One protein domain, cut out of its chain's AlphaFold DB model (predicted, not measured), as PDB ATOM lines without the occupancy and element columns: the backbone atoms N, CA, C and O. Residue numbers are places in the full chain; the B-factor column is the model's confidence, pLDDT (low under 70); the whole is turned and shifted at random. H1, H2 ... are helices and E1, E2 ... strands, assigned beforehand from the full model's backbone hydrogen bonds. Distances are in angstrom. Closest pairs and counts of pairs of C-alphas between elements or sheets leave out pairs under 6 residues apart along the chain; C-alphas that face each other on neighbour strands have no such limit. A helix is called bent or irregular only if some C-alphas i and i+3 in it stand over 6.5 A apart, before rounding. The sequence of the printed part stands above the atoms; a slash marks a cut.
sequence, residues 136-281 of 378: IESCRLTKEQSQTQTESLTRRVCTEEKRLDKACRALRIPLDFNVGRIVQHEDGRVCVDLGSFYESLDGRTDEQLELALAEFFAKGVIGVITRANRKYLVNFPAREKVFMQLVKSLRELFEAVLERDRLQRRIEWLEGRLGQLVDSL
ATOM      1  N   ILE A 136     -15.779  14.175  10.319       91.94
ATOM      2  CA  ILE A 136     -15.658  15.116   9.202       91.94
ATOM      3  C   ILE A 136     -14.334  15.878   9.300       91.94
ATOM      4  O   ILE A 136     -13.593  15.913   8.319       91.94
ATOM      5  N   GLU A 137     -13.987  16.413  10.473       91.00
ATOM      6  CA  GLU A 137     -12.711  17.111  10.672       91.00
ATOM      7  C   GLU A 137     -11.506  16.189  10.464       91.00
ATOM      8  O   GLU A 137     -10.567  16.551   9.760       91.00
ATOM      9  N   SER A 138     -11.543  14.965  10.997       91.94
ATOM     10  CA  SER A 138     -10.484  13.977  10.768       91.94
ATOM     11  C   SER A 138     -10.324  13.664   9.278       91.94
ATOM     12  O   SER A 138      -9.210  13.690   8.760       91.94
ATOM     13  N   CYS A 139     -11.432  13.441   8.565       92.75
ATOM     14  CA  CYS A 139     -11.415  13.156   7.134       92.75
ATOM     15  C   CYS A 139     -10.898  14.352   6.314       92.75
ATOM     16  O   CYS A 139     -10.127  14.159   5.371       92.75
ATOM     17  N   ARG A 140     -11.247  15.584   6.712       91.12
ATOM     18  CA  ARG A 140     -10.746  16.832   6.118       91.12
ATOM     19  C   ARG A 140      -9.236  16.960   6.289       91.12
ATOM     20  O   ARG A 140      -8.537  17.176   5.303       91.12
ATOM     21  N   LEU A 141      -8.734  16.775   7.510       92.06
ATOM     22  CA  LEU A 141      -7.303  16.848   7.808       92.06
ATOM     23  C   LEU A 141      -6.510  15.787   7.037       92.06
ATOM     24  O   LEU A 141      -5.471  16.098   6.462       92.06
ATOM     25  N   THR A 142      -7.009  14.548   6.961       93.44
ATOM     26  CA  THR A 142      -6.364  13.500   6.154       93.44
ATOM     27  C   THR A 142      -6.321  13.879   4.675       93.44
ATOM     28  O   THR A 142      -5.295  13.682   4.029       93.44
ATOM     29  N   LYS A 143      -7.398  14.460   4.132       93.12
ATOM     30  CA  LYS A 143      -7.434  14.918   2.738       93.12
ATOM     31  C   LYS A 143      -6.386  16.003   2.479       93.12
ATOM     32  O   LYS A 143      -5.641  15.898   1.509       93.12
ATOM     33  N   GLU A 144      -6.313  17.011   3.341       91.94
ATOM     34  CA  GLU A 144      -5.359  18.124   3.237       91.94
ATOM     35  C   GLU A 144      -3.900  17.633   3.298       91.94
ATOM     36  O   GLU A 144      -3.046  18.035   2.498       91.94
ATOM     37  N   GLN A 145      -3.621  16.677   4.190       93.38
ATOM     38  CA  GLN A 145      -2.323  16.004   4.259       93.38
ATOM     39  C   GLN A 145      -2.005  15.248   2.962       93.38
ATOM     40  O   GLN A 145      -0.910  15.411   2.418       93.38
ATOM     41  N   SER A 146      -2.951  14.469   2.428       93.50
ATOM     42  CA  SER A 146      -2.766  13.751   1.161       93.50
ATOM     43  C   SER A 146      -2.558  14.700  -0.024       93.50
ATOM     44  O   SER A 146      -1.731  14.412  -0.888       93.50
ATOM     45  N   GLN A 147      -3.236  15.852  -0.059       93.94
ATOM     46  CA  GLN A 147      -3.027  16.888  -1.080       93.94
ATOM     47  C   GLN A 147      -1.602  17.443  -1.025       93.94
ATOM     48  O   GLN A 147      -0.897  17.435  -2.034       93.94
ATOM     49  N   THR A 148      -1.132  17.815   0.167       94.69
ATOM     50  CA  THR A 148       0.237  18.314   0.372       94.69
ATOM     51  C   THR A 148       1.287  17.280  -0.051       94.69
ATOM     52  O   THR A 148       2.272  17.607  -0.721       94.69
ATOM     53  N   GLN A 149       1.073  16.009   0.305       94.88
ATOM     54  CA  GLN A 149       1.943  14.906  -0.109       94.88
ATOM     55  C   GLN A 149       1.945  14.724  -1.632       94.88
ATOM     56  O   GLN A 149       3.016  14.601  -2.226       94.88
ATOM     57  N   THR A 150       0.775  14.779  -2.269       95.62
ATOM     58  CA  THR A 150       0.627  14.647  -3.727       95.62
ATOM     59  C   THR A 150       1.331  15.780  -4.469       95.62
ATOM     60  O   THR A 150       2.039  15.529  -5.444       95.62
ATOM     61  N   GLU A 151       1.213  17.026  -4.002       95.56
ATOM     62  CA  GLU A 151       1.917  18.170  -4.593       95.56
ATOM     63  C   GLU A 151       3.439  18.024  -4.493       95.56
ATOM     64  O   GLU A 151       4.157  18.235  -5.476       95.56
ATOM     65  N   SER A 152       3.936  17.641  -3.314       95.50
ATOM     66  CA  SER A 152       5.361  17.379  -3.087       95.50
ATOM     67  C   SER A 152       5.873  16.283  -4.026       95.50
ATOM     68  O   SER A 152       6.886  16.456  -4.713       95.50
ATOM     69  N   LEU A 153       5.126  15.183  -4.127       95.69
ATOM     70  CA  LEU A 153       5.491  14.047  -4.961       95.69
ATOM     71  C   LEU A 153       5.431  14.392  -6.453       95.69
ATOM     72  O   LEU A 153       6.337  14.030  -7.196       95.69
ATOM     73  N   THR A 154       4.453  15.190  -6.880       96.12
ATOM     74  CA  THR A 154       4.347  15.703  -8.256       96.12
ATOM     75  C   THR A 154       5.564  16.551  -8.638       96.12
ATOM     76  O   THR A 154       6.137  16.378  -9.716       96.12
ATOM     77  N   ARG A 155       6.024  17.438  -7.742       95.94
ATOM     78  CA  ARG A 155       7.252  18.230  -7.958       95.94
ATOM     79  C   ARG A 155       8.492  17.340  -8.034       95.94
ATOM     80  O   ARG A 155       9.360  17.575  -8.881       95.94
ATOM     81  N   ARG A 156       8.577  16.317  -7.176       95.19
ATOM     82  CA  ARG A 156       9.673  15.338  -7.183       95.19
ATOM     83  C   ARG A 156       9.705  14.542  -8.486       95.19
ATOM     84  O   ARG A 156      10.763  14.490  -9.101       95.19
ATOM     85  N   VAL A 157       8.568  14.002  -8.928       96.38
ATOM     86  CA  VAL A 157       8.423  13.301 -10.215       96.38
ATOM     87  C   VAL A 157       8.933  14.191 -11.347       96.38
ATOM     88  O   VAL A 157       9.909  13.836 -11.992       96.38
ATOM     89  N   CYS A 158       8.411  15.414 -11.488       95.50
ATOM     90  CA  CYS A 158       8.847  16.365 -12.523       95.50
ATOM     91  C   CYS A 158      10.361  16.667 -12.488       95.50
ATOM     92  O   CYS A 158      10.997  16.881 -13.524       95.50
ATOM     93  N   THR A 159      10.963  16.693 -11.296       95.69
ATOM     94  CA  THR A 159      12.410  16.895 -11.132       95.69
ATOM     95  C   THR A 159      13.203  15.674 -11.596       95.69
ATOM     96  O   THR A 159      14.186  15.826 -12.323       95.69
ATOM     97  N   GLU A 160      12.771  14.472 -11.219       94.75
ATOM     98  CA  GLU A 160      13.422  13.219 -11.606       94.75
ATOM     99  C   GLU A 160      13.250  12.915 -13.104       94.75
ATOM    100  O   GLU A 160      14.220  12.513 -13.742       94.75
ATOM    101  N   GLU A 161      12.098  13.226 -13.709       96.00
ATOM    102  CA  GLU A 161      11.875  13.133 -15.164       96.00
ATOM    103  C   GLU A 161      12.919  13.946 -15.953       96.00
ATOM    104  O   GLU A 161      13.537  13.448 -16.898       96.00
ATOM    105  N   LYS A 162      13.155  15.202 -15.542       95.50
ATOM    106  CA  LYS A 162      14.155  16.096 -16.157       95.50
ATOM    107  C   LYS A 162      15.582  15.643 -15.872       95.50
ATOM    108  O   LYS A 162      16.464  15.760 -16.724       95.50
ATOM    109  N   ARG A 163      15.841  15.162 -14.654       94.12
ATOM    110  CA  ARG A 163      17.158  14.657 -14.255       94.12
ATOM    111  C   ARG A 163      17.535  13.427 -15.074       94.12
ATOM    112  O   ARG A 163      18.687  13.332 -15.502       94.12
ATOM    113  N   LEU A 164      16.584  12.523 -15.303       94.06
ATOM    114  CA  LEU A 164      16.787  11.306 -16.078       94.06
ATOM    115  C   LEU A 164      17.041  11.619 -17.558       94.06
ATOM    116  O   LEU A 164      18.013  11.101 -18.108       94.06
ATOM    117  N   ASP A 165      16.274  12.531 -18.169       93.69
ATOM    118  CA  ASP A 165      16.544  13.035 -19.531       93.69
ATOM    119  C   ASP A 165      17.957  13.627 -19.634       93.69
ATOM    120  O   ASP A 165      18.761  13.203 -20.471       93.69
ATOM    121  N   LYS A 166      18.323  14.535 -18.719       91.38
ATOM    122  CA  LYS A 166      19.655  15.154 -18.709       91.38
ATOM    123  C   LYS A 166      20.768  14.112 -18.595       91.38
ATOM    124  O   LYS A 166      21.800  14.246 -19.254       91.38
ATOM    125  N   ALA A 167      20.576  13.081 -17.774       89.31
ATOM    126  CA  ALA A 167      21.545  12.005 -17.612       89.31
ATOM    127  C   ALA A 167      21.660  11.131 -18.874       89.31
ATOM    128  O   ALA A 167      22.772  10.757 -19.247       89.31
ATOM    129  N   CYS A 168      20.550  10.873 -19.572       87.38
ATOM    130  CA  CYS A 168      20.547  10.165 -20.853       87.38
ATOM    131  C   CYS A 168      21.241  10.977 -21.959       87.38
ATOM    132  O   CYS A 168      22.018  10.419 -22.734       87.38
ATOM    133  N   ARG A 169      21.020  12.299 -22.007       85.81
ATOM    134  CA  ARG A 169      21.632  13.214 -22.992       85.81
ATOM    135  C   ARG A 169      23.107  13.508 -22.741       85.81
ATOM    136  O   ARG A 169      23.832  13.807 -23.682       85.81
ATOM    137  N   ALA A 170      23.568  13.426 -21.492       84.25
ATOM    138  CA  ALA A 170      24.980  13.622 -21.148       84.25
ATOM    139  C   ALA A 170      25.894  12.522 -21.723       84.25
ATOM    140  O   ALA A 170      27.121  12.661 -21.737       84.25
ATOM    141  N   LEU A 171      25.316  11.415 -22.192       80.31
ATOM    142  CA  LEU A 171      26.047  10.327 -22.819       80.31
ATOM    143  C   LEU A 171      26.355  10.646 -24.284       80.31
ATOM    144  O   LEU A 171      25.553  11.209 -25.017       80.31
ATOM    145  N   ARG A 172      27.535  10.209 -24.740       74.31
ATOM    146  CA  ARG A 172      28.012  10.416 -26.122       74.31
ATOM    147  C   ARG A 172      27.091   9.798 -27.185       74.31
ATOM    148  O   ARG A 172      27.116  10.222 -28.333       74.31
ATOM    149  N   ILE A 173      26.328   8.778 -26.805       76.75
ATOM    150  CA  ILE A 173      25.254   8.197 -27.606       76.75
ATOM    151  C   ILE A 173      23.988   8.367 -26.766       76.75
ATOM    152  O   ILE A 173      23.960   7.815 -25.661       76.75
ATOM    153  N   PRO A 174      22.987   9.118 -27.250       77.62
ATOM    154  CA  PRO A 174      21.725   9.279 -26.546       77.62
ATOM    155  C   PRO A 174      21.062   7.920 -26.336       77.62
ATOM    156  O   PRO A 174      21.023   7.100 -27.257       77.62
ATOM    157  N   LEU A 175      20.561   7.686 -25.126       86.06
ATOM    158  CA  LEU A 175      19.761   6.505 -24.834       86.06
ATOM    159  C   LEU A 175      18.291   6.772 -25.144       86.06
ATOM    160  O   LEU A 175      17.772   7.843 -24.834       86.06
ATOM    161  N   ASP A 176      17.622   5.774 -25.709       86.94
ATOM    162  CA  ASP A 176      16.189   5.804 -25.982       86.94
ATOM    163  C   ASP A 176      15.432   5.029 -24.899       86.94
ATOM    164  O   ASP A 176      15.630   3.827 -24.722       86.94
ATOM    165  N   PHE A 177      14.610   5.736 -24.127       90.88
ATOM    166  CA  PHE A 177      13.851   5.175 -23.007       90.88
ATOM    167  C   PHE A 177      12.366   5.035 -23.354       90.88
ATOM    168  O   PHE A 177      11.577   4.677 -22.485       90.88
ATOM    169  N   ASN A 178      11.978   5.281 -24.609       92.38
ATOM    170  CA  ASN A 178      10.594   5.155 -25.040       92.38
ATOM    171  C   ASN A 178      10.088   3.714 -24.887       92.38
ATOM    172  O   ASN A 178      10.693   2.756 -25.379       92.38
ATOM    173  N   VAL A 179       8.938   3.561 -24.230       91.69
ATOM    174  CA  VAL A 179       8.238   2.282 -24.058       91.69
ATOM    175  C   VAL A 179       6.745   2.502 -24.281       91.69
ATOM    176  O   VAL A 179       5.981   2.751 -23.347       91.69
ATOM    177  N   GLY A 180       6.323   2.379 -25.542       87.56
ATOM    178  CA  GLY A 180       4.920   2.522 -25.932       87.56
ATOM    179  C   GLY A 180       4.329   3.852 -25.459       87.56
ATOM    180  O   GLY A 180       4.894   4.905 -25.726       87.56
ATOM    181  N   ARG A 181       3.194   3.790 -24.753       89.38
ATOM    182  CA  ARG A 181       2.565   4.952 -24.100       89.38
ATOM    183  C   ARG A 181       2.946   5.110 -22.625       89.38
ATOM    184  O   ARG A 181       2.552   6.090 -22.017       89.38
ATOM    185  N   ILE A 182       3.679   4.148 -22.059       92.62
ATOM    186  CA  ILE A 182       3.979   4.114 -20.623       92.62
ATOM    187  C   ILE A 182       5.191   4.978 -20.287       92.62
ATOM    188  O   ILE A 182       5.202   5.641 -19.258       92.62
ATOM    189  N   VAL A 183       6.220   4.959 -21.138       94.62
ATOM    190  CA  VAL A 183       7.399   5.818 -20.985       94.62
ATOM    191  C   VAL A 183       7.585   6.618 -22.259       94.62
ATOM    192  O   VAL A 183       7.773   6.033 -23.327       94.62
ATOM    193  N   GLN A 184       7.557   7.939 -22.130       94.25
ATOM    194  CA  GLN A 184       7.773   8.882 -23.221       94.25
ATOM    195  C   GLN A 184       9.046   9.676 -22.932       94.25
ATOM    196  O   GLN A 184       9.143  10.385 -21.932       94.25
ATOM    197  N   HIS A 185      10.048   9.515 -23.789       92.06
ATOM    198  CA  HIS A 185      11.316  10.230 -23.735       92.06
ATOM    199  C   HIS A 185      11.336  11.283 -24.845       92.06
ATOM    200  O   HIS A 185      11.894  11.072 -25.923       92.06
ATOM    201  N   GLU A 186      10.699  12.414 -24.566       87.12
ATOM    202  CA  GLU A 186      10.567  13.551 -25.474       87.12
ATOM    203  C   GLU A 186      10.527  14.875 -24.690       87.12
ATOM    204  O   GLU A 186      10.494  14.890 -23.460       87.12
ATOM    205  N   ASP A 187      10.655  16.006 -25.388       86.06
ATOM    206  CA  ASP A 187      10.514  17.357 -24.813       86.06
ATOM    207  C   ASP A 187      11.370  17.671 -23.565       86.06
ATOM    208  O   ASP A 187      11.032  18.508 -22.725       86.06
ATOM    209  N   GLY A 188      12.537  17.028 -23.450       88.25
ATOM    210  CA  GLY A 188      13.468  17.267 -22.341       88.25
ATOM    211  C   GLY A 188      13.093  16.548 -21.049       88.25
ATOM    212  O   GLY A 188      13.499  16.994 -19.970       88.25
ATOM    213  N   ARG A 189      12.291  15.480 -21.133       93.38
ATOM    214  CA  ARG A 189      11.848  14.674 -19.991       93.38
ATOM    215  C   ARG A 189      11.737  13.200 -20.359       93.38
ATOM    216  O   ARG A 189      11.518  12.843 -21.510       93.38
ATOM    217  N   VAL A 190      11.855  12.351 -19.343       94.38
ATOM    218  CA  VAL A 190      11.419  10.952 -19.402       94.38
ATOM    219  C   VAL A 190      10.147  10.844 -18.571       94.38
ATOM    220  O   VAL A 190      10.236  10.673 -17.361       94.38
ATOM    221  N   CYS A 191       8.989  11.010 -19.201       95.06
ATOM    222  CA  CYS A 191       7.679  10.972 -18.553       95.06
ATOM    223  C   CYS A 191       7.202   9.527 -18.389       95.06
ATOM    224  O   CYS A 191       7.390   8.705 -19.291       95.06
ATOM    225  N   VAL A 192       6.556   9.232 -17.259       96.12
ATOM    226  CA  VAL A 192       5.915   7.935 -17.004       96.12
ATOM    227  C   VAL A 192       4.414   8.138 -16.813       96.12
ATOM    228  O   VAL A 192       3.999   8.894 -15.935       96.12
ATOM    229  N   ASP A 193       3.615   7.445 -17.621       94.50
ATOM    230  CA  ASP A 193       2.153   7.427 -17.551       94.50
ATOM    231  C   ASP A 193       1.665   5.988 -17.331       94.50
ATOM    232  O   ASP A 193       1.873   5.100 -18.160       94.50
ATOM    233  N   LEU A 194       1.024   5.747 -16.186       94.38
ATOM    234  CA  LEU A 194       0.507   4.435 -15.803       94.38
ATOM    235  C   LEU A 194      -0.987   4.257 -16.122       94.38
ATOM    236  O   LEU A 194      -1.532   3.196 -15.826       94.38
ATOM    237  N   GLY A 195      -1.648   5.218 -16.776       91.56
ATOM    238  CA  GLY A 195      -3.083   5.157 -17.087       91.56
ATOM    239  C   GLY A 195      -3.484   3.870 -17.811       91.56
ATOM    240  O   GLY A 195      -4.303   3.099 -17.318       91.56
ATOM    241  N   SER A 196      -2.815   3.562 -18.926       89.50
ATOM    242  CA  SER A 196      -3.074   2.321 -19.680       89.50
ATOM    243  C   SER A 196      -2.682   1.037 -18.929       89.50
ATOM    244  O   SER A 196      -3.234  -0.029 -19.195       89.50
ATOM    245  N   PHE A 197      -1.759   1.125 -17.964       90.69
ATOM    246  CA  PHE A 197      -1.440   0.009 -17.073       90.69
ATOM    247  C   PHE A 197      -2.599  -0.249 -16.100       90.69
ATOM    248  O   PHE A 197      -3.006  -1.400 -15.939       90.69
ATOM    249  N   TYR A 198      -3.189   0.801 -15.523       90.44
ATOM    250  CA  TYR A 198      -4.352   0.678 -14.645       90.44
ATOM    251  C   TYR A 198      -5.583   0.136 -15.372       90.44
ATOM    252  O   TYR A 198      -6.220  -0.780 -14.859       90.44
ATOM    253  N   GLU A 199      -5.870   0.614 -16.586       88.06
ATOM    254  CA  GLU A 199      -6.974   0.103 -17.416       88.06
ATOM    255  C   GLU A 199      -6.862  -1.407 -17.673       88.06
ATOM    256  O   GLU A 199      -7.864  -2.119 -17.706       88.06
ATOM    257  N   SER A 200      -5.638  -1.924 -17.816       86.75
ATOM    258  CA  SER A 200      -5.397  -3.355 -18.044       86.75
ATOM    259  C   SER A 200      -5.570  -4.230 -16.794       86.75
ATOM    260  O   SER A 200      -5.658  -5.454 -16.905       86.75
ATOM    261  N   LEU A 201      -5.614  -3.616 -15.609       85.38
ATOM    262  CA  LEU A 201      -5.644  -4.276 -14.300       85.38
ATOM    263  C   LEU A 201      -6.846  -3.843 -13.451       85.38
ATOM    264  O   LEU A 201      -6.778  -3.884 -12.221       85.38
ATOM    265  N   ASP A 202      -7.934  -3.432 -14.099       82.75
ATOM    266  CA  ASP A 202      -9.122  -2.934 -13.412       82.75
ATOM    267  C   ASP A 202      -9.637  -3.916 -12.333       82.75
ATOM    268  O   ASP A 202      -9.593  -5.142 -12.486       82.75
ATOM    269  N   GLY A 203     -10.079  -3.371 -11.196       76.38
ATOM    270  CA  GLY A 203     -10.580  -4.130 -10.041       76.38
ATOM    271  C   GLY A 203      -9.532  -4.796  -9.132       76.38
ATOM    272  O   GLY A 203      -9.909  -5.516  -8.205       76.38
ATOM    273  N   ARG A 204      -8.227  -4.585  -9.352       84.62
ATOM    274  CA  ARG A 204      -7.151  -5.112  -8.483       84.62
ATOM    275  C   ARG A 204      -6.913  -4.248  -7.241       84.62
ATOM    276  O   ARG A 204      -7.122  -3.038  -7.256       84.62
ATOM    277  N   THR A 205      -6.440  -4.874  -6.160       86.44
ATOM    278  CA  THR A 205      -6.027  -4.156  -4.940       86.44
ATOM    279  C   THR A 205      -4.698  -3.424  -5.143       86.44
ATOM    280  O   THR A 205      -3.929  -3.758  -6.046       86.44
ATOM    281  N   ASP A 206      -4.380  -2.455  -4.278       85.38
ATOM    282  CA  ASP A 206      -3.114  -1.714  -4.382       85.38
ATOM    283  C   ASP A 206      -1.879  -2.621  -4.257       85.38
ATOM    284  O   ASP A 206      -0.924  -2.427  -5.005       85.38
ATOM    285  N   GLU A 207      -1.916  -3.645  -3.399       87.12
ATOM    286  CA  GLU A 207      -0.844  -4.648  -3.269       87.12
ATOM    287  C   GLU A 207      -0.646  -5.450  -4.567       87.12
ATOM    288  O   GLU A 207       0.478  -5.710  -5.000       87.12
ATOM    289  N   GLN A 208      -1.747  -5.814  -5.233       89.81
ATOM    290  CA  GLN A 208      -1.705  -6.522  -6.514       89.81
ATOM    291  C   GLN A 208      -1.162  -5.629  -7.635       89.81
ATOM    292  O   GLN A 208      -0.402  -6.110  -8.476       89.81
ATOM    293  N   LEU A 209      -1.515  -4.339  -7.636       89.12
ATOM    294  CA  LEU A 209      -0.972  -3.356  -8.578       89.12
ATOM    295  C   LEU A 209       0.542  -3.190  -8.408       89.12
ATOM    296  O   LEU A 209       1.263  -3.133  -9.399       89.12
ATOM    297  N   GLU A 210       1.028  -3.159  -7.169       90.56
ATOM    298  CA  GLU A 210       2.453  -3.060  -6.831       90.56
ATOM    299  C   GLU A 210       3.258  -4.239  -7.391       90.56
ATOM    300  O   GLU A 210       4.269  -4.054  -8.077       90.56
ATOM    301  N   LEU A 211       2.770  -5.459  -7.150       91.81
ATOM    302  CA  LEU A 211       3.397  -6.684  -7.638       91.81
ATOM    303  C   LEU A 211       3.388  -6.742  -9.171       91.81
ATOM    304  O   LEU A 211       4.412  -7.048  -9.791       91.81
ATOM    305  N   ALA A 212       2.252  -6.405  -9.785       92.12
ATOM    306  CA  ALA A 212       2.112  -6.368 -11.233       92.12
ATOM    307  C   ALA A 212       3.027  -5.309 -11.867       92.12
ATOM    308  O   ALA A 212       3.620  -5.568 -12.915       92.12
ATOM    309  N   LEU A 213       3.199  -4.145 -11.229       93.44
ATOM    310  CA  LEU A 213       4.084  -3.094 -11.728       93.44
ATOM    311  C   LEU A 213       5.547  -3.535 -11.669       93.44
ATOM    312  O   LEU A 213       6.289  -3.322 -12.627       93.44
ATOM    313  N   ALA A 214       5.957  -4.196 -10.583       92.88
ATOM    314  CA  ALA A 214       7.303  -4.745 -10.454       92.88
ATOM    315  C   ALA A 214       7.598  -5.792 -11.542       92.88
ATOM    316  O   ALA A 214       8.668  -5.767 -12.162       92.88
ATOM    317  N   GLU A 215       6.642  -6.681 -11.822       93.31
ATOM    318  CA  GLU A 215       6.767  -7.679 -12.885       93.31
ATOM    319  C   GLU A 215       6.800  -7.035 -14.277       93.31
ATOM    320  O   GLU A 215       7.676  -7.356 -15.089       93.31
ATOM    321  N   PHE A 216       5.892  -6.094 -14.543       93.12
ATOM    322  CA  PHE A 216       5.838  -5.341 -15.793       93.12
ATOM    323  C   PHE A 216       7.141  -4.575 -16.044       93.12
ATOM    324  O   PHE A 216       7.680  -4.609 -17.153       93.12
ATOM    325  N   PHE A 217       7.698  -3.943 -15.011       94.31
ATOM    326  CA  PHE A 217       8.973  -3.250 -15.106       94.31
ATOM    327  C   PHE A 217      10.108  -4.223 -15.451       94.31
ATOM    328  O   PHE A 217      10.844  -4.014 -16.419       94.31
ATOM    329  N   ALA A 218      10.226  -5.322 -14.700       92.19
ATOM    330  CA  ALA A 218      11.312  -6.282 -14.863       92.19
ATOM    331  C   ALA A 218      11.275  -7.014 -16.215       92.19
ATOM    332  O   ALA A 218      12.314  -7.176 -16.857       92.19
ATOM    333  N   LYS A 219      10.091  -7.460 -16.656       89.12
ATOM    334  CA  LYS A 219       9.934  -8.287 -17.866       89.12
ATOM    335  C   LYS A 219       9.645  -7.462 -19.119       89.12
ATOM    336  O   LYS A 219      10.140  -7.791 -20.195       89.12
ATOM    337  N   GLY A 220       8.850  -6.405 -18.989       90.19
ATOM    338  CA  GLY A 220       8.429  -5.551 -20.095       90.19
ATOM    339  C   GLY A 220       9.406  -4.408 -20.342       90.19
ATOM    340  O   GLY A 220      10.094  -4.383 -21.365       90.19
ATOM    341  N   VAL A 221       9.491  -3.477 -19.390       93.56
ATOM    342  CA  VAL A 221      10.217  -2.203 -19.550       93.56
ATOM    343  C   VAL A 221      11.711  -2.434 -19.782       93.56
ATOM    344  O   VAL A 221      12.242  -2.008 -20.810       93.56
ATOM    345  N   ILE A 222      12.385  -3.175 -18.895       93.44
ATOM    346  CA  ILE A 222      13.825  -3.463 -19.037       93.44
ATOM    347  C   ILE A 222      14.113  -4.161 -20.372       93.44
ATOM    348  O   ILE A 222      15.079  -3.814 -21.058       93.44
ATOM    349  N   GLY A 223      13.270  -5.115 -20.775       91.81
ATOM    350  CA  GLY A 223      13.437  -5.857 -22.023       91.81
ATOM    351  C   GLY A 223      13.306  -4.985 -23.277       91.81
ATOM    352  O   GLY A 223      14.009  -5.216 -24.266       91.81
ATOM    353  N   VAL A 224      12.426  -3.980 -23.268       93.12
ATOM    354  CA  VAL A 224      12.284  -3.019 -24.378       93.12
ATOM    355  C   VAL A 224      13.472  -2.057 -24.412       93.12
ATOM    356  O   VAL A 224      14.140  -1.966 -25.443       93.12
ATOM    357  N   ILE A 225      13.808  -1.429 -23.283       92.81
ATOM    358  CA  ILE A 225      14.899  -0.441 -23.202       92.81
ATOM    359  C   ILE A 225      16.251  -1.083 -23.536       92.81
ATOM    360  O   ILE A 225      17.047  -0.513 -24.284       92.81
ATOM    361  N   THR A 226      16.517  -2.300 -23.053       91.56
ATOM    362  CA  THR A 226      17.761  -3.028 -23.365       91.56
ATOM    363  C   THR A 226      17.879  -3.326 -24.862       91.56
ATOM    364  O   THR A 226      18.961  -3.195 -25.437       91.56
ATOM    365  N   ARG A 227      16.769  -3.680 -25.530       91.31
ATOM    366  CA  ARG A 227      16.753  -3.915 -26.984       91.31
ATOM    367  C   ARG A 227      16.960  -2.625 -27.774       91.31
ATOM    368  O   ARG A 227      17.796  -2.623 -28.678       91.31
ATOM    369  N   ALA A 228      16.266  -1.547 -27.411       90.06
ATOM    370  CA  ALA A 228      16.407  -0.238 -28.052       90.06
ATOM    371  C   ALA A 228      17.852   0.290 -27.961       90.06
ATOM    372  O   ALA A 228      18.399   0.811 -28.932       90.06
ATOM    373  N   ASN A 229      18.523   0.042 -26.833       89.94
ATOM    374  CA  ASN A 229      19.874   0.536 -26.557       89.94
ATOM    375  C   ASN A 229      20.988  -0.502 -26.774       89.94
ATOM    376  O   ASN A 229      22.125  -0.294 -26.342       89.94
ATOM    377  N   ARG A 230      20.721  -1.608 -27.482       89.75
ATOM    378  CA  ARG A 230      21.693  -2.704 -27.673       89.75
ATOM    379  C   ARG A 230      23.035  -2.228 -28.236       89.75
ATOM    380  O   ARG A 230      24.081  -2.700 -27.802       89.75
ATOM    381  N   LYS A 231      23.020  -1.277 -29.180       85.69
ATOM    382  CA  LYS A 231      24.247  -0.712 -29.775       85.69
ATOM    383  C   LYS A 231      25.135  -0.033 -28.731       85.69
ATOM    384  O   LYS A 231      26.350  -0.175 -28.791       85.69
ATOM    385  N   TYR A 232      24.542   0.679 -27.772       85.62
ATOM    386  CA  TYR A 232      25.284   1.320 -26.688       85.62
ATOM    387  C   TYR A 232      25.959   0.281 -25.787       85.62
ATOM    388  O   TYR A 232      27.151   0.385 -25.514       85.62
ATOM    389  N   LEU A 233      25.212  -0.749 -25.384       86.69
ATOM    390  CA  LEU A 233      25.698  -1.786 -24.472       86.69
ATOM    391  C   LEU A 233      26.827  -2.625 -25.081       86.69
ATOM    392  O   LEU A 233      27.828  -2.878 -24.421       86.69
ATOM    393  N   VAL A 234      26.695  -3.005 -26.355       86.75
ATOM    394  CA  VAL A 234      27.711  -3.801 -27.063       86.75
ATOM    395  C   VAL A 234      28.983  -2.991 -27.319       86.75
ATOM    396  O   VAL A 234      30.082  -3.504 -27.141       86.75
ATOM    397  N   ASN A 235      28.850  -1.721 -27.713       85.38
ATOM    398  CA  ASN A 235      30.004  -0.897 -28.080       85.38
ATOM    399  C   ASN A 235      30.735  -0.303 -26.863       85.38
ATOM    400  O   ASN A 235      31.885   0.118 -26.989       85.38
ATOM    401  N   PHE A 236      30.086  -0.243 -25.694       83.81
ATOM    402  CA  PHE A 236      30.641   0.364 -24.480       83.81
ATOM    403  C   PHE A 236      30.381  -0.493 -23.225       83.81
ATOM    404  O   PHE A 236      29.751  -0.009 -22.282       83.81
ATOM    405  N   PRO A 237      30.912  -1.729 -23.145       79.62
ATOM    406  CA  PRO A 237      30.642  -2.649 -22.032       79.62
ATOM    407  C   PRO A 237      31.076  -2.089 -20.667       79.62
ATOM    408  O   PRO A 237      30.383  -2.254 -19.669       79.62
ATOM    409  N   ALA A 238      32.153  -1.295 -20.615       80.94
ATOM    410  CA  ALA A 238      32.580  -0.611 -19.390       80.94
ATOM    411  C   ALA A 238      31.539   0.388 -18.829       80.94
ATOM    412  O   ALA A 238      31.652   0.822 -17.682       80.94
ATOM    413  N   ARG A 239      30.528   0.770 -19.624       82.31
ATOM    414  CA  ARG A 239      29.454   1.705 -19.248       82.31
ATOM    415  C   ARG A 239      28.137   1.014 -18.900       82.31
ATOM    416  O   ARG A 239      27.159   1.707 -18.622       82.31
ATOM    417  N   GLU A 240      28.108  -0.314 -18.848       86.25
ATOM    418  CA  GLU A 240      26.938  -1.090 -18.422       86.25
ATOM    419  C   GLU A 240      26.426  -0.643 -17.045       86.25
ATOM    420  O   GLU A 240      25.232  -0.420 -16.869       86.25
ATOM    421  N   LYS A 241      27.332  -0.379 -16.092       88.19
ATOM    422  CA  LYS A 241      26.968   0.144 -14.763       88.19
ATOM    423  C   LYS A 241      26.193   1.464 -14.827       88.19
ATOM    424  O   LYS A 241      25.286   1.671 -14.030       88.19
ATOM    425  N   VAL A 242      26.531   2.344 -15.773       89.00
ATOM    426  CA  VAL A 242      25.827   3.623 -15.964       89.00
ATOM    427  C   VAL A 242      24.422   3.374 -16.503       89.00
ATOM    428  O   VAL A 242      23.467   3.949 -15.995       89.00
ATOM    429  N   PHE A 243      24.282   2.478 -17.482       90.38
ATOM    430  CA  PHE A 243      22.972   2.084 -17.999       90.38
ATOM    431  C   PHE A 243      22.092   1.472 -16.902       90.38
ATOM    432  O   PHE A 243      20.959   1.905 -16.717       90.38
ATOM    433  N   MET A 244      22.635   0.546 -16.109       91.62
ATOM    434  CA  MET A 244      21.918  -0.058 -14.982       91.62
ATOM    435  C   MET A 244      21.510   0.977 -13.929       91.62
ATOM    436  O   MET A 244      20.420   0.880 -13.369       91.62
ATOM    437  N   GLN A 245      22.337   1.998 -13.690       91.88
ATOM    438  CA  GLN A 245      21.981   3.101 -12.800       91.88
ATOM    439  C   GLN A 245      20.815   3.936 -13.352       91.88
ATOM    440  O   GLN A 245      19.938   4.318 -12.583       91.88
ATOM    441  N   LEU A 246      20.765   4.189 -14.663       93.31
ATOM    442  CA  LEU A 246      19.645   4.903 -15.293       93.31
ATOM    443  C   LEU A 246      18.357   4.075 -15.281       93.31
ATOM    444  O   LEU A 246      17.291   4.618 -15.014       93.31
ATOM    445  N   VAL A 247      18.451   2.760 -15.497       93.88
ATOM    446  CA  VAL A 247      17.314   1.837 -15.342       93.88
ATOM    447  C   VAL A 247      16.819   1.829 -13.895       93.88
ATOM    448  O   VAL A 247      15.615   1.857 -13.661       93.88
ATOM    449  N   LYS A 248      17.726   1.851 -12.910       94.38
ATOM    450  CA  LYS A 248      17.352   1.985 -11.498       94.38
ATOM    451  C   LYS A 248      16.621   3.306 -11.233       94.38
ATOM    452  O   LYS A 248      15.573   3.285 -10.601       94.38
ATOM    453  N   SER A 249      17.121   4.428 -11.749       94.75
ATOM    454  CA  SER A 249      16.443   5.725 -11.621       94.75
ATOM    455  C   SER A 249      15.080   5.750 -12.317       94.75
ATOM    456  O   SER A 249      14.138   6.329 -11.786       94.75
ATOM    457  N   LEU A 250      14.933   5.071 -13.458       95.50
ATOM    458  CA  LEU A 250      13.630   4.888 -14.095       95.50
ATOM    459  C   LEU A 250      12.685   4.075 -13.202       95.50
ATOM    460  O   LEU A 250      11.524   4.435 -13.065       95.50
ATOM    461  N   ARG A 251      13.168   3.013 -12.550       95.25
ATOM    462  CA  ARG A 251      12.359   2.238 -11.598       95.25
ATOM    463  C   ARG A 251      11.862   3.102 -10.437       95.25
ATOM    464  O   ARG A 251      10.682   3.061 -10.112       95.25
ATOM    465  N   GLU A 252      12.750   3.893  -9.843       95.00
ATOM    466  CA  GLU A 252      12.404   4.823  -8.759       95.00
ATOM    467  C   GLU A 252      11.361   5.861  -9.220       95.00
ATOM    468  O   GLU A 252      10.475   6.234  -8.452       95.00
ATOM    469  N   LEU A 253      11.420   6.290 -10.487       96.00
ATOM    470  CA  LEU A 253      10.415   7.166 -11.092       96.00
ATOM    471  C   LEU A 253       9.053   6.468 -11.248       96.00
ATOM    472  O   LEU A 253       8.035   7.071 -10.920       96.00
ATOM    473  N   PHE A 254       9.024   5.204 -11.684       95.81
ATOM    474  CA  PHE A 254       7.798   4.394 -11.740       95.81
ATOM    475  C   PHE A 254       7.141   4.259 -10.362       95.81
ATOM    476  O   PHE A 254       5.936   4.463 -10.231       95.81
ATOM    477  N   GLU A 255       7.931   3.946  -9.333       94.31
ATOM    478  CA  GLU A 255       7.454   3.830  -7.949       94.31
ATOM    479  C   GLU A 255       6.900   5.176  -7.441       94.31
ATOM    480  O   GLU A 255       5.831   5.218  -6.832       94.31
ATOM    481  N   ALA A 256       7.565   6.294  -7.757       95.56
ATOM    482  CA  ALA A 256       7.088   7.629  -7.397       95.56
ATOM    483  C   ALA A 256       5.789   8.031  -8.122       95.56
ATOM    484  O   ALA A 256       4.934   8.679  -7.519       95.56
ATOM    485  N   VAL A 257       5.624   7.658  -9.396       95.94
ATOM    486  CA  VAL A 257       4.388   7.908 -10.156       95.94
ATOM    487  C   VAL A 257       3.233   7.064  -9.618       95.94
ATOM    488  O   VAL A 257       2.159   7.611  -9.374       95.94
ATOM    489  N   LEU A 258       3.465   5.780  -9.329       94.44
ATOM    490  CA  LEU A 258       2.463   4.908  -8.708       94.44
ATOM    491  C   LEU A 258       1.944   5.489  -7.387       94.44
ATOM    492  O   LEU A 258       0.736   5.520  -7.153       94.44
ATOM    493  N   GLU A 259       2.850   5.954  -6.526       94.25
ATOM    494  CA  GLU A 259       2.479   6.518  -5.229       94.25
ATOM    495  C   GLU A 259       1.701   7.836  -5.370       94.25
ATOM    496  O   GLU A 259       0.728   8.066  -4.651       94.25
ATOM    497  N   ARG A 260       2.058   8.678  -6.349       95.06
ATOM    498  CA  ARG A 260       1.314   9.909  -6.664       95.06
ATOM    499  C   ARG A 260      -0.116   9.582  -7.072       95.06
ATOM    500  O   ARG A 260      -1.052  10.162  -6.525       95.06
ATOM    501  N   ASP A 261      -0.284   8.637  -7.988       93.88
ATOM    502  CA  ASP A 261      -1.593   8.280  -8.533       93.88
ATOM    503  C   ASP A 261      -2.470   7.584  -7.473       93.88
ATOM    504  O   ASP A 261      -3.690   7.760  -7.436       93.88
ATOM    505  N   ARG A 262      -1.867   6.837  -6.539       91.94
ATOM    506  CA  ARG A 262      -2.550   6.308  -5.344       91.94
ATOM    507  C   ARG A 262      -3.051   7.404  -4.417       91.94
ATOM    508  O   ARG A 262      -4.223   7.379  -4.039       91.94
ATOM    509  N   LEU A 263      -2.196   8.359  -4.061       93.50
ATOM    510  CA  LEU A 263      -2.598   9.480  -3.212       93.50
ATOM    511  C   LEU A 263      -3.695  10.315  -3.878       93.50
ATOM    512  O   LEU A 263      -4.641  10.721  -3.206       93.50
ATOM    513  N   GLN A 264      -3.634  10.496  -5.197       93.69
ATOM    514  CA  GLN A 264      -4.668  11.202  -5.949       93.69
ATOM    515  C   GLN A 264      -6.024  10.482  -5.891       93.69
ATOM    516  O   GLN A 264      -7.018  11.090  -5.489       93.69
ATOM    517  N   ARG A 265      -6.061   9.167  -6.144       91.50
ATOM    518  CA  ARG A 265      -7.276   8.347  -5.954       91.50
ATOM    519  C   ARG A 265      -7.787   8.399  -4.508       91.50
ATOM    520  O   ARG A 265      -8.993   8.441  -4.261       91.50
ATOM    521  N   ARG A 266      -6.879   8.429  -3.525       92.94
ATOM    522  CA  ARG A 266      -7.234   8.565  -2.104       92.94
ATOM    523  C   ARG A 266      -7.884   9.914  -1.801       92.94
ATOM    524  O   ARG A 266      -8.838   9.940  -1.027       92.94
ATOM    525  N   ILE A 267      -7.404  11.006  -2.397       94.25
ATOM    526  CA  ILE A 267      -8.003  12.344  -2.264       94.25
ATOM    527  C   ILE A 267      -9.431  12.338  -2.807       94.25
ATOM    528  O   ILE A 267     -10.336  12.760  -2.092       94.25
ATOM    529  N   GLU A 268      -9.650  11.809  -4.011       93.19
ATOM    530  CA  GLU A 268     -10.983  11.716  -4.628       93.19
ATOM    531  C   GLU A 268     -11.952  10.902  -3.758       93.19
ATOM    532  O   GLU A 268     -13.087  11.314  -3.501       93.19
ATOM    533  N   TRP A 269     -11.487   9.775  -3.213       93.31
ATOM    534  CA  TRP A 269     -12.276   8.979  -2.276       93.31
ATOM    535  C   TRP A 269     -12.610   9.744  -0.986       93.31
ATOM    536  O   TRP A 269     -13.750   9.700  -0.517       93.31
ATOM    537  N   LEU A 270     -11.639  10.460  -0.404       93.50
ATOM    538  CA  LEU A 270     -11.852  11.282   0.793       93.50
ATOM    539  C   LEU A 270     -12.834  12.427   0.517       93.50
ATOM    540  O   LEU A 270     -13.664  12.732   1.370       93.50
ATOM    541  N   GLU A 271     -12.788  13.036  -0.667       91.94
ATOM    542  CA  GLU A 271     -13.756  14.047  -1.104       91.94
ATOM    543  C   GLU A 271     -15.175  13.492  -1.178       91.94
ATOM    544  O   GLU A 271     -16.094  14.085  -0.604       91.94
ATOM    545  N   GLY A 272     -15.348  12.333  -1.818       92.44
ATOM    546  CA  GLY A 272     -16.633  11.641  -1.869       92.44
ATOM    547  C   GLY A 272     -17.153  11.296  -0.471       92.44
ATOM    548  O   GLY A 272     -18.312  11.568  -0.151       92.44
ATOM    549  N   ARG A 273     -16.281  10.774   0.400       93.44
ATOM    550  CA  ARG A 273     -16.622  10.442   1.791       93.44
ATOM    551  C   ARG A 273     -17.027  11.672   2.603       93.44
ATOM    552  O   ARG A 273     -18.010  11.608   3.337       93.44
ATOM    553  N   LEU A 274     -16.309  12.790   2.474       91.75
ATOM    554  CA  LEU A 274     -16.669  14.052   3.130       91.75
ATOM    555  C   LEU A 274     -18.058  14.527   2.700       91.75
ATOM    556  O   LEU A 274     -18.863  14.890   3.557       91.75
ATOM    557  N   GLY A 275     -18.354  14.483   1.397       90.75
ATOM    558  CA  GLY A 275     -19.679  14.824   0.872       90.75
ATOM    559  C   GLY A 275     -20.783  13.965   1.490       90.75
ATOM    560  O   GLY A 275     -21.765  14.496   2.002       90.75
ATOM    561  N   GLN A 276     -20.574  12.647   1.546       92.19
ATOM    562  CA  GLN A 276     -21.525  11.708   2.151       92.19
ATOM    563  C   GLN A 276     -21.768  11.975   3.642       92.19
ATOM    564  O   GLN A 276     -22.917  11.944   4.085       92.19
ATOM    565  N   LEU A 277     -20.716  12.244   4.423       91.50
ATOM    566  CA  LEU A 277     -20.846  12.538   5.855       91.50
ATOM    567  C   LEU A 277     -21.651  13.822   6.093       91.50
ATOM    568  O   LEU A 277     -22.553  13.842   6.931       91.50
ATOM    569  N   VAL A 278     -21.369  14.876   5.328       91.31
ATOM    570  CA  VAL A 278     -22.071  16.162   5.444       91.31
ATOM    571  C   VAL A 278     -23.529  16.043   5.008       91.31
ATOM    572  O   VAL A 278     -24.418  16.551   5.695       91.31
ATOM    573  N   ASP A 279     -23.804  15.345   3.907       90.12
ATOM    574  CA  ASP A 279     -25.172  15.126   3.436       90.12
ATOM    575  C   ASP A 279     -25.982  14.256   4.403       90.12
ATOM    576  O   ASP A 279     -27.158  14.537   4.644       90.12
ATOM    577  N   SER A 280     -25.353  13.239   5.001       89.81
ATOM    578  CA  SER A 280     -25.957  12.423   6.060       89.81
ATOM    579  C   SER A 280     -26.365  13.282   7.256       89.81
ATOM    580  O   SER A 280     -27.499  13.183   7.729       89.81
ATOM    581  N   LEU A 281     -25.484  14.185   7.700       89.62
ATOM    582  CA  LEU A 281     -25.765  15.078   8.821       89.62
ATOM    583  C   LEU A 281     -26.888  16.080   8.501       89.62
ATOM    584  O   LEU A 281     -27.750  16.316   9.339       89.62
TER     585      LEU A 281
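What this domain is: This is residues 136 to 281 of the 378 residues of an uncharacterized protein of Gemmatimonadaceae bacterium (UniProt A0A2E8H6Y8). Two long helices, H1 and H5, run side by side in opposite ways and make the length of a rod; a third helix, H3, runs beside part of H5 on the side away from H1. A small hairpin of strands, E1 and E2, packs on the H1 and H5 pair through E2, and short H4 makes the turn from H3 into H5 at one end. The printed part has 146 residues with five named helices and two named strands, in the order H1, E1, E2, H2, H3, H4, H5; the two-strand sheet, E1 - E2, is antiparallel and the class is mostly helix. The whole is loose, with a radius of gyration of the C-alphas of 18.6 A, and spans 69 by 28 by 22 A.

Where its parts are: H1, residues 136 to 169, begins with C-alpha 136 at (-15.658, 15.116, 9.202) and is 49.3 A long from first to last C-alpha. E1, residues 183 to 186, and E2, residues 189 to 192, are each 9.5 A long. H2, residues 195 to 200, is 8.9 A long. H3, residues 206 to 228, begins with C-alpha 206 at (-3.114, -1.714, -4.382), is 30.7 A long and has a kink of 30 degrees near residue 215. H4, residues 230 to 235, is 8.5 A long. H5, residues 237 to 281, is 66.7 A long and ends with C-alpha 281 at (-25.765, 15.078, 8.821); it is irregular, with C-alphas 238 and 241 7.3 A apart.

How they stand to each other: H1 and H5 touch at a shallow tilt of 21 degrees, opposite ways; their closest C-alphas, of Thr 150 and Arg 260, are 5.6 A apart. The closest C-alphas of H1 and E2, of Lys 162 and Arg 189, are 4.7 A apart, and those of E2 and H5, of Val 192 and Phe 254, 6.6 A. E1 and E2 form a hairpin, antiparallel at 160 degrees, with N 184 and O 191 within hydrogen-bond range at 2.9 A and N 191 and O 184 at 2.8 A. H3 and H5 are close but not clearly touching: the closest C-alphas, of Phe 217 and Arg 251, are 7.3 A apart. H4 and H5 are also close but not clearly touching, at 6.2 A between the C-alphas of Leu 233 and Glu 240. H3 and H4 meet only through their link. H2 and H3 are near each other, with 6 pairs of C-alphas within 10 A, while H1 and H3 are apart. Every O i to N i+4 pair is within hydrogen-bond range in H1, H2 and H4; in H3 it is 17 of 19 and in H5 39 of 41.

The domain as a whole: The two C-alphas farthest apart, of Asn 235 and Leu 281, are 68.8 A apart. The printed part has no cut. The link from H1 to E1, residues 170 to 182, is long; the other links are tight. The mean pLDDT of the printed part is 91.0, and no printed residue is under 70.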